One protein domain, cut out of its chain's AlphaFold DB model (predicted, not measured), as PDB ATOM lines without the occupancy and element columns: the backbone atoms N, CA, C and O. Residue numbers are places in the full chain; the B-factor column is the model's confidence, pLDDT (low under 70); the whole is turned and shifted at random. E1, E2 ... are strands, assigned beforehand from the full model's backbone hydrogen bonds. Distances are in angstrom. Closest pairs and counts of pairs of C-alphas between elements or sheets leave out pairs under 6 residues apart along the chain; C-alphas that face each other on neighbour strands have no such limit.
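This is residues 132 to 223 of the 224 residues of an uncharacterized protein of Buttiauxella sp. A111 (UniProt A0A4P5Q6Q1). Little regular structure: a twisted ribbon of E1, E2 and E3, with short E4 beside the first part of E3; residues 167 to 186 loop out at one end, and residues 196 to 218 run past the other and fold back. The sheet, E1 E2 E3 E4, is a meander, each strand the antiparallel neighbour of the one before. Of 92 printed residues, 28 are in named strands: all strand, only just loose, close to compact, radius of gyration of the C-alphas 14.9 A, spans 45 by 26 by 24 A.

Look first at inner strands E2, residues 159 to 166, and E3, residues 187 to 195, a hairpin with N 161 and O 193 2.8 A apart. Edge strand E1, residues 146 to 152, has N 148 2.9 A from O 164 of E2. E3 bends by 60 degrees at residue 190; edge strand E4, residues 219 to 222, has O 220 2.7 A from N 189. E1 and E4 are apart.

Find C-alpha 146 at (164.407, 166.419, 106.340), where E1 begins its 20.2 A; E2 spans 22.5 A, E3 23.1 A; E4 ends at C-alpha 222, (167.894, 179.825, 111.687).

The printed part has no cut. Links E2 to E3 and E3 to E4 are long. Look for pLDDT under 70 at residues 155 to 157 and 197 to 223.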
ATOM      1  N   SER A 132     168.602 190.968 106.108       73.12
ATOM      2  CA  SER A 132     169.654 190.762 105.102       73.12
ATOM      3  C   SER A 132     170.474 189.480 105.300       73.12
ATOM      4  O   SER A 132     171.116 189.024 104.355       73.12
ATOM      5  N   LEU A 133     170.456 188.908 106.508       79.88
ATOM      6  CA  LEU A 133     171.200 187.695 106.862       79.88
ATOM      7  C   LEU A 133     170.289 186.473 107.006       79.88
ATOM      8  O   LEU A 133     170.672 185.369 106.634       79.88
ATOM      9  N   HIS A 134     169.094 186.659 107.562       83.69
ATOM     10  CA  HIS A 134     168.191 185.574 107.946       83.69
ATOM     11  C   HIS A 134     167.061 185.340 106.947       83.69
ATOM     12  O   HIS A 134     166.305 184.383 107.108       83.69
ATOM     13  N   VAL A 135     166.930 186.183 105.918       83.88
ATOM     14  CA  VAL A 135     165.997 185.960 104.811       83.88
ATOM     15  C   VAL A 135     166.769 185.636 103.546       83.88
ATOM     16  O   VAL A 135     167.604 186.406 103.077       83.88
ATOM     17  N   ILE A 136     166.441 184.489 102.964       85.31
ATOM     18  CA  ILE A 136     166.991 184.023 101.702       85.31
ATOM     19  C   ILE A 136     165.875 183.918 100.665       85.31
ATOM     20  O   ILE A 136     164.703 183.674 100.977       85.31
ATOM     21  N   LYS A 137     166.234 184.143  99.399       85.69
ATOM     22  CA  LYS A 137     165.295 183.915  98.302       85.69
ATOM     23  C   LYS A 137     164.906 182.432  98.283       85.69
ATOM     24  O   LYS A 137     165.779 181.595  98.512       85.69
ATOM     25  N   PRO A 138     163.639 182.104  97.984       86.19
ATOM     26  CA  PRO A 138     163.221 180.716  97.855       86.19
ATOM     27  C   PRO A 138     164.095 179.961  96.859       86.19
ATOM     28  O   PRO A 138     164.405 180.468  95.782       86.19
ATOM     29  N   PHE A 139     164.475 178.746  97.236       86.81
ATOM     30  CA  PHE A 139     165.316 177.843  96.462       86.81
ATOM     31  C   PHE A 139     164.746 176.423  96.526       86.81
ATOM     32  O   PHE A 139     163.868 176.130  97.342       86.81
ATOM     33  N   THR A 140     165.224 175.543  95.649       89.50
ATOM     34  CA  THR A 140     164.835 174.130  95.672       89.50
ATOM     35  C   THR A 140     165.527 173.440  96.837       89.50
ATOM     36  O   THR A 140     166.754 173.378  96.878       89.50
ATOM     37  N   ILE A 141     164.738 172.922  97.776       91.25
ATOM     38  CA  ILE A 141     165.256 172.182  98.926       91.25
ATOM     39  C   ILE A 141     165.844 170.851  98.434       91.25
ATOM     40  O   ILE A 141     165.142 170.140  97.707       91.25
ATOM     41  N   PRO A 142     167.102 170.514  98.779       92.12
ATOM     42  CA  PRO A 142     167.674 169.210  98.458       92.12
ATOM     43  C   PRO A 142     166.814 168.067  99.002       92.12
ATOM     44  O   PRO A 142     166.312 168.144 100.121       92.12
ATOM     45  N   GLU A 143     166.671 166.989  98.230       91.12
ATOM     46  CA  GLU A 143     165.825 165.844  98.609       91.12
ATOM     47  C   GLU A 143     166.315 165.114  99.864       91.12
ATOM     48  O   GLU A 143     165.532 164.442 100.529       91.12
ATOM     49  N   SER A 144     167.600 165.251 100.197       92.94
ATOM     50  CA  SER A 144     168.187 164.651 101.393       92.94
ATOM     51  C   SER A 144     167.859 165.414 102.680       92.94
ATOM     52  O   SER A 144     167.999 164.863 103.773       92.94
ATOM     53  N   TRP A 145     167.393 166.664 102.583       93.19
ATOM     54  CA  TRP A 145     167.012 167.448 103.755       93.19
ATOM     55  C   TRP A 145     165.699 166.930 104.334       93.19
ATOM     56  O   TRP A 145     164.738 166.645 103.617       93.19
ATOM     57  N   THR A 146     165.630 166.856 105.660       93.38
ATOM     58  CA  THR A 146     164.407 166.419 106.340       93.38
ATOM     59  C   THR A 146     163.439 167.587 106.438       93.38
ATOM     60  O   THR A 146     163.811 168.660 106.906       93.38
ATOM     61  N   VAL A 147     162.189 167.390 106.015       92.81
ATOM     62  CA  VAL A 147     161.133 168.401 106.150       92.81
ATOM     63  C   VAL A 147     160.161 167.986 107.241       92.81
ATOM     64  O   VAL A 147     159.551 166.922 107.160       92.81
ATOM     65  N   ASP A 148     159.978 168.859 108.224       93.06
ATOM     66  CA  ASP A 148     159.011 168.690 109.305       93.06
ATOM     67  C   ASP A 148     158.162 169.959 109.475       93.06
ATOM     68  O   ASP A 148     158.345 170.961 108.774       93.06
ATOM     69  N   ARG A 149     157.182 169.927 110.375       92.69
ATOM     70  CA  ARG A 149     156.286 171.046 110.646       92.69
ATOM     71  C   ARG A 149     156.070 171.263 112.134       92.69
ATOM     72  O   ARG A 149     155.857 170.325 112.895       92.69
ATOM     73  N   SER A 150     156.019 172.529 112.528       90.94
ATOM     74  CA  SER A 150     155.533 172.938 113.842       90.94
ATOM     75  C   SER A 150     154.140 173.530 113.702       90.94
ATOM     76  O   SER A 150     153.906 174.367 112.825       90.94
ATOM     77  N   HIS A 151     153.233 173.133 114.586       89.75
ATOM     78  CA  HIS A 151     151.858 173.601 114.568       89.75
ATOM     79  C   HIS A 151     151.449 174.158 115.928       89.75
ATOM     80  O   HIS A 151     151.613 173.488 116.945       89.75
ATOM     81  N   ASP A 152     150.903 175.370 115.918       84.38
ATOM     82  CA  ASP A 152     150.308 176.033 117.073       84.38
ATOM     83  C   ASP A 152     148.807 176.205 116.811       84.38
ATOM     84  O   ASP A 152     148.396 176.936 115.898       84.38
ATOM     85  N   TRP A 153     147.993 175.469 117.572       82.75
ATOM     86  CA  TRP A 153     146.542 175.545 117.481       82.75
ATOM     87  C   TRP A 153     146.033 176.696 118.349       82.75
ATOM     88  O   TRP A 153     145.996 176.610 119.576       82.75
ATOM     89  N   GLY A 154     145.585 177.771 117.703       72.50
ATOM     90  CA  GLY A 154     144.886 178.857 118.378       72.50
ATOM     91  C   GLY A 154     143.412 178.508 118.584       72.50
ATOM     92  O   GLY A 154     142.655 178.438 117.622       72.50
ATOM     93  N   GLU A 155     142.978 178.310 119.830       63.38
ATOM     94  CA  GLU A 155     141.566 178.019 120.146       63.38
ATOM     95  C   GLU A 155     140.647 179.232 119.885       63.38
ATOM     96  O   GLU A 155     139.585 179.101 119.286       63.38
ATOM     97  N   SER A 156     141.080 180.433 120.289       56.50
ATOM     98  CA  SER A 156     140.353 181.715 120.149       56.50
ATOM     99  C   SER A 156     141.120 182.773 119.336       56.50
ATOM    100  O   SER A 156     140.778 183.957 119.339       56.50
ATOM    101  N   LYS A 157     142.203 182.356 118.674       64.19
ATOM    102  CA  LYS A 157     143.209 183.173 117.977       64.19
ATOM    103  C   LYS A 157     143.634 182.452 116.691       64.19
ATOM    104  O   LYS A 157     143.308 181.275 116.555       64.19
ATOM    105  N   PRO A 158     144.328 183.102 115.736       72.88
ATOM    106  CA  PRO A 158     144.668 182.415 114.503       72.88
ATOM    107  C   PRO A 158     145.641 181.267 114.799       72.88
ATOM    108  O   PRO A 158     146.534 181.422 115.631       72.88
ATOM    109  N   PHE A 159     145.472 180.128 114.126       82.94
ATOM    110  CA  PHE A 159     146.454 179.049 114.161       82.94
ATOM    111  C   PHE A 159     147.677 179.421 113.317       82.94
ATOM    112  O   PHE A 159     147.579 180.224 112.380       82.94
ATOM    113  N   ALA A 160     148.811 178.786 113.606       86.12
ATOM    114  CA  ALA A 160     150.024 178.869 112.802       86.12
ATOM    115  C   ALA A 160     150.534 177.465 112.455       86.12
ATOM    116  O   ALA A 160     150.607 176.573 113.298       86.12
ATOM    117  N   ASN A 161     150.890 177.254 111.194       87.69
ATOM    118  CA  ASN A 161     151.557 176.050 110.724       87.69
ATOM    119  C   ASN A 161     152.802 176.462 109.941       87.69
ATOM    120  O   ASN A 161     152.713 177.229 108.983       87.69
ATOM    121  N   LEU A 162     153.959 175.991 110.380       91.00
ATOM    122  CA  LEU A 162     155.258 176.373 109.844       91.00
ATOM    123  C   LEU A 162     155.971 175.113 109.369       91.00
ATOM    124  O   LEU A 162     156.083 174.155 110.131       91.00
ATOM    125  N   TRP A 163     156.457 175.122 108.131       92.25
ATOM    126  CA  TRP A 163     157.243 174.030 107.561       92.25
ATOM    127  C   TRP A 163     158.719 174.373 107.590       92.25
ATOM    128  O   TRP A 163     159.127 175.437 107.117       92.25
ATOM    129  N   TRP A 164     159.514 173.438 108.085       92.50
ATOM    130  CA  TRP A 164     160.940 173.586 108.298       92.50
ATOM    131  C   TRP A 164     161.687 172.520 107.512       92.50
ATOM    132  O   TRP A 164     161.353 171.344 107.605       92.50
ATOM    133  N   ALA A 165     162.705 172.922 106.761       94.19
ATOM    134  CA  ALA A 165     163.691 172.020 106.196       94.19
ATOM    135  C   ALA A 165     164.941 172.040 107.080       94.19
ATOM    136  O   ALA A 165     165.529 173.100 107.304       94.19
ATOM    137  N   GLN A 166     165.332 170.880 107.590       94.62
ATOM    138  CA  GLN A 166     166.563 170.689 108.336       94.62
ATOM    139  C   GLN A 166     167.675 170.263 107.380       94.62
ATOM    140  O   GLN A 166     167.557 169.240 106.702       94.62
ATOM    141  N   SER A 167     168.754 171.044 107.339       93.75
ATOM    142  CA  SER A 167     169.906 170.715 106.504       93.75
ATOM    143  C   SER A 167     170.704 169.555 107.090       93.75
ATOM    144  O   SER A 167     171.003 169.530 108.283       93.75
ATOM    145  N   ASP A 168     171.107 168.624 106.237       93.00
ATOM    146  CA  ASP A 168     172.077 167.570 106.544       93.00
ATOM    147  C   ASP A 168     173.535 168.009 106.269       93.00
ATOM    148  O   ASP A 168     174.469 167.257 106.544       93.00
ATOM    149  N   GLY A 169     173.749 169.240 105.788       89.25
ATOM    150  CA  GLY A 169     175.042 169.763 105.330       89.25
ATOM    151  C   GLY A 169     175.284 169.610 103.824       89.25
ATOM    152  O   GLY A 169     176.342 170.003 103.334       89.25
ATOM    153  N   THR A 170     174.333 169.057 103.064       91.69
ATOM    154  CA  THR A 170     174.401 169.055 101.596       91.69
ATOM    155  C   THR A 170     174.139 170.443 101.017       91.69
ATOM    156  O   THR A 170     173.363 171.245 101.545       91.69
ATOM    157  N   GLU A 171     174.805 170.737  99.903       92.44
ATOM    158  CA  GLU A 171     174.761 172.039  99.251       92.44
ATOM    159  C   GLU A 171     173.460 172.244  98.457       92.44
ATOM    160  O   GLU A 171     173.115 171.460  97.571       92.44
ATOM    161  N   ALA A 172     172.774 173.356  98.710       90.00
ATOM    162  CA  ALA A 172     171.657 173.829  97.905       90.00
ATOM    163  C   ALA A 172     172.119 174.886  96.888       90.00
ATOM    164  O   ALA A 172     173.047 175.657  97.134       90.00
ATOM    165  N   THR A 173     171.455 174.961  95.732       90.88
ATOM    166  CA  THR A 173     171.739 175.992  94.718       90.88
ATOM    167  C   THR A 173     170.658 177.068  94.754       90.88
ATOM    168  O   THR A 173     169.472 176.773  94.608       90.88
ATOM    169  N   LEU A 174     171.068 178.319  94.962       87.94
ATOM    170  CA  LEU A 174     170.173 179.473  94.995       87.94
ATOM    171  C   LEU A 174     169.776 179.914  93.577       87.94
ATOM    172  O   LEU A 174     170.486 179.607  92.617       87.94
ATOM    173  N   PRO A 175     168.687 180.692  93.414       84.00
ATOM    174  CA  PRO A 175     168.237 181.151  92.095       84.00
ATOM    175  C   PRO A 175     169.257 181.988  91.311       84.00
ATOM    176  O   PRO A 175     169.139 182.117  90.100       84.00
ATOM    177  N   ASP A 176     170.237 182.583  91.992       87.44
ATOM    178  CA  ASP A 176     171.324 183.358  91.383       87.44
ATOM    179  C   ASP A 176     172.586 182.522  91.101       87.44
ATOM    180  O   ASP A 176     173.631 183.073  90.759       87.44
ATOM    181  N   GLY A 177     172.503 181.197  91.248       87.38
ATOM    182  CA  GLY A 177     173.601 180.260  91.016       87.38
ATOM    183  C   GLY A 177     174.583 180.135  92.181       87.38
ATOM    184  O   GLY A 177     175.453 179.264  92.142       87.38
ATOM    185  N   ARG A 178     174.451 180.949  93.238       89.56
ATOM    186  CA  ARG A 178     175.284 180.803  94.437       89.56
ATOM    187  C   ARG A 178     174.981 179.489  95.145       89.56
ATOM    188  O   ARG A 178     173.845 179.010  95.168       89.56
ATOM    189  N   LYS A 179     176.018 178.929  95.757       90.75
ATOM    190  CA  LYS A 179     175.928 177.722  96.569       90.75
ATOM    191  C   LYS A 179     175.629 178.082  98.018       90.75
ATOM    192  O   LYS A 179     176.253 178.979  98.580       90.75
ATOM    193  N   PHE A 180     174.652 177.405  98.599       89.88
ATOM    194  CA  PHE A 180     174.207 177.587  99.970       89.88
ATOM    195  C   PHE A 180     174.379 176.272 100.721       89.88
ATOM    196  O   PHE A 180     173.633 175.323 100.510       89.88
ATOM    197  N   CYS A 181     175.388 176.225 101.584       90.62
ATOM    198  CA  CYS A 181     175.731 175.056 102.383       90.62
ATOM    199  C   CYS A 181     175.630 175.434 103.868       90.62
ATOM    200  O   CYS A 181     176.635 175.813 104.475       90.62
ATOM    201  N   PRO A 182     174.412 175.480 104.440       89.31
ATOM    202  CA  PRO A 182     174.263 175.730 105.864       89.31
ATOM    203  C   PRO A 182     174.809 174.534 106.666       89.31
ATOM    204  O   PRO A 182     174.744 173.399 106.189       89.31
ATOM    205  N   PRO A 183     175.325 174.755 107.887       92.56
ATOM    206  CA  PRO A 183     175.764 173.670 108.757       92.56
ATOM    207  C   PRO A 183     174.670 172.620 108.978       92.56
ATOM    208  O   PRO A 183     173.486 172.962 109.100       92.56
ATOM    209  N   THR A 184     175.070 171.355 109.099       93.12
ATOM    210  CA  THR A 184     174.176 170.254 109.474       93.12
ATOM    211  C   THR A 184     173.386 170.603 110.738       93.12
ATOM    212  O   THR A 184     173.945 171.086 111.722       93.12
ATOM    213  N   GLY A 185     172.076 170.367 110.713       90.50
ATOM    214  CA  GLY A 185     171.147 170.683 111.796       90.50
ATOM    215  C   GLY A 185     170.495 172.065 111.703       90.50
ATOM    216  O   GLY A 185     169.544 172.311 112.443       90.50
ATOM    217  N   SER A 186     170.936 172.939 110.790       91.44
ATOM    218  CA  SER A 186     170.300 174.248 110.568       91.44
ATOM    219  C   SER A 186     168.840 174.090 110.152       91.44
ATOM    220  O   SER A 186     168.525 173.226 109.329       91.44
ATOM    221  N   LEU A 187     167.961 174.948 110.678       92.19
ATOM    222  CA  LEU A 187     166.530 174.935 110.375       92.19
ATOM    223  C   LEU A 187     166.164 176.091 109.454       92.19
ATOM    224  O   LEU A 187     166.416 177.262 109.738       92.19
ATOM    225  N   ILE A 188     165.523 175.755 108.345       92.06
ATOM    226  CA  ILE A 188     165.118 176.703 107.325       92.06
ATOM    227  C   ILE A 188     163.591 176.688 107.241       92.06
ATOM    228  O   ILE A 188     163.002 175.684 106.862       92.06
ATOM    229  N   LEU A 189     162.935 177.795 107.577       91.19
ATOM    230  CA  LEU A 189     161.500 177.980 107.389       91.19
ATOM    231  C   LEU A 189     161.201 178.135 105.899       91.19
ATOM    232  O   LEU A 189     161.554 179.147 105.290       91.19
ATOM    233  N   ILE A 190     160.535 177.139 105.325       91.62
ATOM    234  CA  ILE A 190     160.240 177.054 103.890       91.62
ATOM    235  C   ILE A 190     158.776 177.357 103.558       91.62
ATOM    236  O   ILE A 190     158.434 177.588 102.399       91.62
ATOM    237  N   GLY A 191     157.903 177.372 104.564       86.06
ATOM    238  CA  GLY A 191     156.486 177.637 104.379       86.06
ATOM    239  C   GLY A 191     155.821 178.084 105.667       86.06
ATOM    240  O   GLY A 191     156.182 177.643 106.754       86.06
ATOM    241  N   GLU A 192     154.818 178.942 105.528       87.00
ATOM    242  CA  GLU A 192     154.037 179.473 106.638       87.00
ATOM    243  C   GLU A 192     152.559 179.462 106.231       87.00
ATOM    244  O   GLU A 192     152.213 179.910 105.135       87.00
ATOM    245  N   TRP A 193     151.676 178.968 107.097       81.06
ATOM    246  CA  TRP A 193     150.230 179.050 106.925       81.06
ATOM    247  C   TRP A 193     149.571 179.504 108.221       81.06
ATOM    248  O   TRP A 193     149.679 178.846 109.254       81.06
ATOM    249  N   TYR A 194     148.863 180.626 108.140       81.50
ATOM    250  CA  TYR A 194     148.091 181.193 109.237       81.50
ATOM    251  C   TYR A 194     146.612 181.213 108.861       81.50
ATOM    252  O   TYR A 194     146.268 181.489 107.706       81.50
ATOM    253  N   GLY A 195     145.726 180.956 109.818       74.25
ATOM    254  CA  GLY A 195     144.287 180.989 109.569       74.25
ATOM    255  C   GLY A 195     143.471 181.224 110.831       74.25
ATOM    256  O   GLY A 195     143.958 181.023 111.934       74.25
ATOM    257  N   TRP A 196     142.224 181.664 110.665       73.00
ATOM    258  CA  TRP A 196     141.292 181.951 111.758       73.00
ATOM    259  C   TRP A 196     139.882 181.455 111.380       73.00
ATOM    260  O   TRP A 196     139.419 181.777 110.284       73.00
ATOM    261  N   PRO A 197     139.155 180.735 112.258       52.66
ATOM    262  CA  PRO A 197     137.764 180.353 112.023       52.66
ATOM    263  C   PRO A 197     136.783 181.381 112.627       52.66
ATOM    264  O   PRO A 197     136.374 181.237 113.767       52.66
ATOM    265  N   CYS A 198     136.447 182.456 111.902       43.88
ATOM    266  CA  CYS A 198     135.329 183.388 112.155       43.88
ATOM    267  C   CYS A 198     135.142 184.292 110.916       43.88
ATOM    268  O   CYS A 198     136.095 184.607 110.213       43.88
ATOM    269  N   THR A 199     133.888 184.645 110.651       36.12
ATOM    270  CA  THR A 199     133.238 185.178 109.431       36.12
ATOM    271  C   THR A 199     133.740 186.550 108.894       36.12
ATOM    272  O   THR A 199     134.552 187.207 109.539       36.12
ATOM    273  N   PRO A 200     133.331 186.985 107.673       43.88
ATOM    274  CA  PRO A 200     134.196 187.670 106.715       43.88
ATOM    275  C   PRO A 200     134.248 189.185 106.930       43.88
ATOM    276  O   PRO A 200     133.454 189.935 106.374       43.88
ATOM    277  N   ALA A 201     135.245 189.655 107.666       35.09
ATOM    278  CA  ALA A 201     135.798 190.985 107.454       35.09
ATOM    279  C   ALA A 201     137.242 191.009 107.956       35.09
ATOM    280  O   ALA A 201     137.507 190.790 109.131       35.09
ATOM    281  N   LEU A 202     138.146 191.321 107.031       30.48
ATOM    282  CA  LEU A 202     139.571 191.591 107.216       30.48
ATOM    283  C   LEU A 202     140.521 190.398 107.438       30.48
ATOM    284  O   LEU A 202     140.670 189.833 108.515       30.48
ATOM    285  N   CYS A 203     141.311 190.207 106.377       30.09
ATOM    286  CA  CYS A 203     142.710 189.782 106.379       30.09
ATOM    287  C   CYS A 203     142.994 188.294 106.596       30.09
ATOM    288  O   CYS A 203     143.717 187.895 107.505       30.09
ATOM    289  N   ILE A 204     142.575 187.493 105.615       29.64
ATOM    290  CA  ILE A 204     143.337 186.298 105.254       29.64
ATOM    291  C   ILE A 204     144.596 186.773 104.509       29.64
ATOM    292  O   ILE A 204     144.527 187.139 103.336       29.64
ATOM    293  N   TRP A 205     145.755 186.785 105.166       27.34
ATOM    294  CA  TRP A 205     147.028 186.831 104.442       27.34
ATOM    295  C   TRP A 205     147.322 185.423 103.924       27.34
ATOM    296  O   TRP A 205     148.001 184.628 104.567       27.34
ATOM    297  N   ILE A 206     146.773 185.092 102.753       30.59
ATOM    298  CA  ILE A 206     147.137 183.873 102.031       30.59
ATOM    299  C   ILE A 206     148.520 184.103 101.407       30.59
ATOM    300  O   ILE A 206     148.628 184.660 100.317       30.59
ATOM    301  N   LYS A 207     149.590 183.643 102.061       30.23
ATOM    302  CA  LYS A 207     150.799 183.227 101.334       30.23
ATOM    303  C   LYS A 207     150.620 181.751 100.999       30.23
ATOM    304  O   LYS A 207     150.871 180.870 101.806       30.23
ATOM    305  N   GLN A 208     150.039 181.513  99.829       26.58
ATOM    306  CA  GLN A 208     149.657 180.195  99.336       26.58
ATOM    307  C   GLN A 208     150.896 179.289  99.252       26.58
ATOM    308  O   GLN A 208     151.780 179.538  98.439       26.58
ATOM    309  N   VAL A 209     150.942 178.208 100.036       30.66
ATOM    310  CA  VAL A 209     151.832 177.076  99.746       30.66
ATOM    311  C   VAL A 209     151.206 176.332  98.568       30.66
ATOM    312  O   VAL A 209     150.343 175.469  98.733       30.66
ATOM    313  N   ARG A 210     151.578 176.723  97.343       27.34
ATOM    314  CA  ARG A 210     151.322 175.879  96.177       27.34
ATOM    315  C   ARG A 210     152.264 174.688  96.263       27.34
ATOM    316  O   ARG A 210     153.482 174.839  96.270       27.34
ATOM    317  N   LYS A 211     151.640 173.514  96.367       29.42
ATOM    318  CA  LYS A 211     152.134 172.211  95.914       29.42
ATOM    319  C   LYS A 211     153.277 172.386  94.910       29.42
ATOM    320  O   LYS A 211     153.045 173.003  93.880       29.42
ATOM    321  N   TYR A 212     154.434 171.830  95.257       38.97
ATOM    322  CA  TYR A 212     155.533 171.425  94.381       38.97
ATOM    323  C   TYR A 212     155.755 172.276  93.123       38.97
ATOM    324  O   TYR A 212     155.002 172.209  92.160       38.97
ATOM    325  N   GLN A 213     156.906 172.950  93.124       32.16
ATOM    326  CA  GLN A 213     157.502 173.681  92.008       32.16
ATOM    327  C   GLN A 213     156.832 175.030  91.710       32.16
ATOM    328  O   GLN A 213     155.694 175.133  91.268       32.16
ATOM    329  N   THR A 214     157.633 176.083  91.891       37.53
ATOM    330  CA  THR A 214     157.422 177.465  91.427       37.53
ATOM    331  C   THR A 214     156.328 178.286  92.138       37.53
ATOM    332  O   THR A 214     155.165 178.256  91.755       37.53
ATOM    333  N   ALA A 215     156.718 179.084  93.151       28.91
ATOM    334  CA  ALA A 215     156.405 180.526  93.267       28.91
ATOM    335  C   ALA A 215     156.731 181.125  94.660       28.91
ATOM    336  O   ALA A 215     156.208 180.687  95.675       28.91
ATOM    337  N   SER A 216     157.531 182.200  94.653       33.53
ATOM    338  CA  SER A 216     157.466 183.396  95.520       33.53
ATOM    339  C   SER A 216     156.990 183.245  96.987       33.53
ATOM    340  O   SER A 216     155.960 183.801  97.374       33.53
ATOM    341  N   SER A 217     157.797 182.638  97.854       38.88
ATOM    342  CA  SER A 217     157.716 182.843  99.310       38.88
ATOM    343  C   SER A 217     159.114 183.018  99.904       38.88
ATOM    344  O   SER A 217     160.053 182.345  99.508       38.88
ATOM    345  N   LEU A 218     159.280 183.978 100.816       39.84
ATOM    346  CA  LEU A 218     160.559 184.226 101.489       39.84
ATOM    347  C   LEU A 218     160.898 183.032 102.384       39.84
ATOM    348  O   LEU A 218     160.042 182.580 103.140       39.84
ATOM    349  N   VAL A 219     162.134 182.551 102.301       42.56
ATOM    350  CA  VAL A 219     162.645 181.461 103.132       42.56
ATOM    351  C   VAL A 219     163.439 182.083 104.280       42.56
ATOM    352  O   VAL A 219     164.230 183.000 104.050       42.56
ATOM    353  N   ARG A 220     163.216 181.641 105.523       52.06
ATOM    354  CA  ARG A 220     163.928 182.179 106.700       52.06
ATOM    355  C   ARG A 220     164.896 181.145 107.251       52.06
ATOM    356  O   ARG A 220     164.499 180.007 107.452       52.06
ATOM    357  N   VAL A 221     166.139 181.520 107.521       39.84
ATOM    358  CA  VAL A 221     167.174 180.596 108.015       39.84
ATOM    359  C   VAL A 221     167.454 180.877 109.486       39.84
ATOM    360  O   VAL A 221     167.712 182.019 109.859       39.84
ATOM    361  N   TRP A 222     167.431 179.825 110.304       39.97
ATOM    362  CA  TRP A 222     167.894 179.825 111.687       39.97
ATOM    363  C   TRP A 222     169.112 178.908 111.794       39.97
ATOM    364  O   TRP A 222     169.023 177.698 111.571       39.97
ATOM    365  N   LEU A 223     170.257 179.511 112.099       29.77
ATOM    366  CA  LEU A 223     171.482 178.793 112.434       29.77
ATOM    367  C   LEU A 223     171.480 178.517 113.950       29.77
ATOM    368  O   LEU A 223     171.017 179.388 114.693       29.77
TER     369      LEU A 223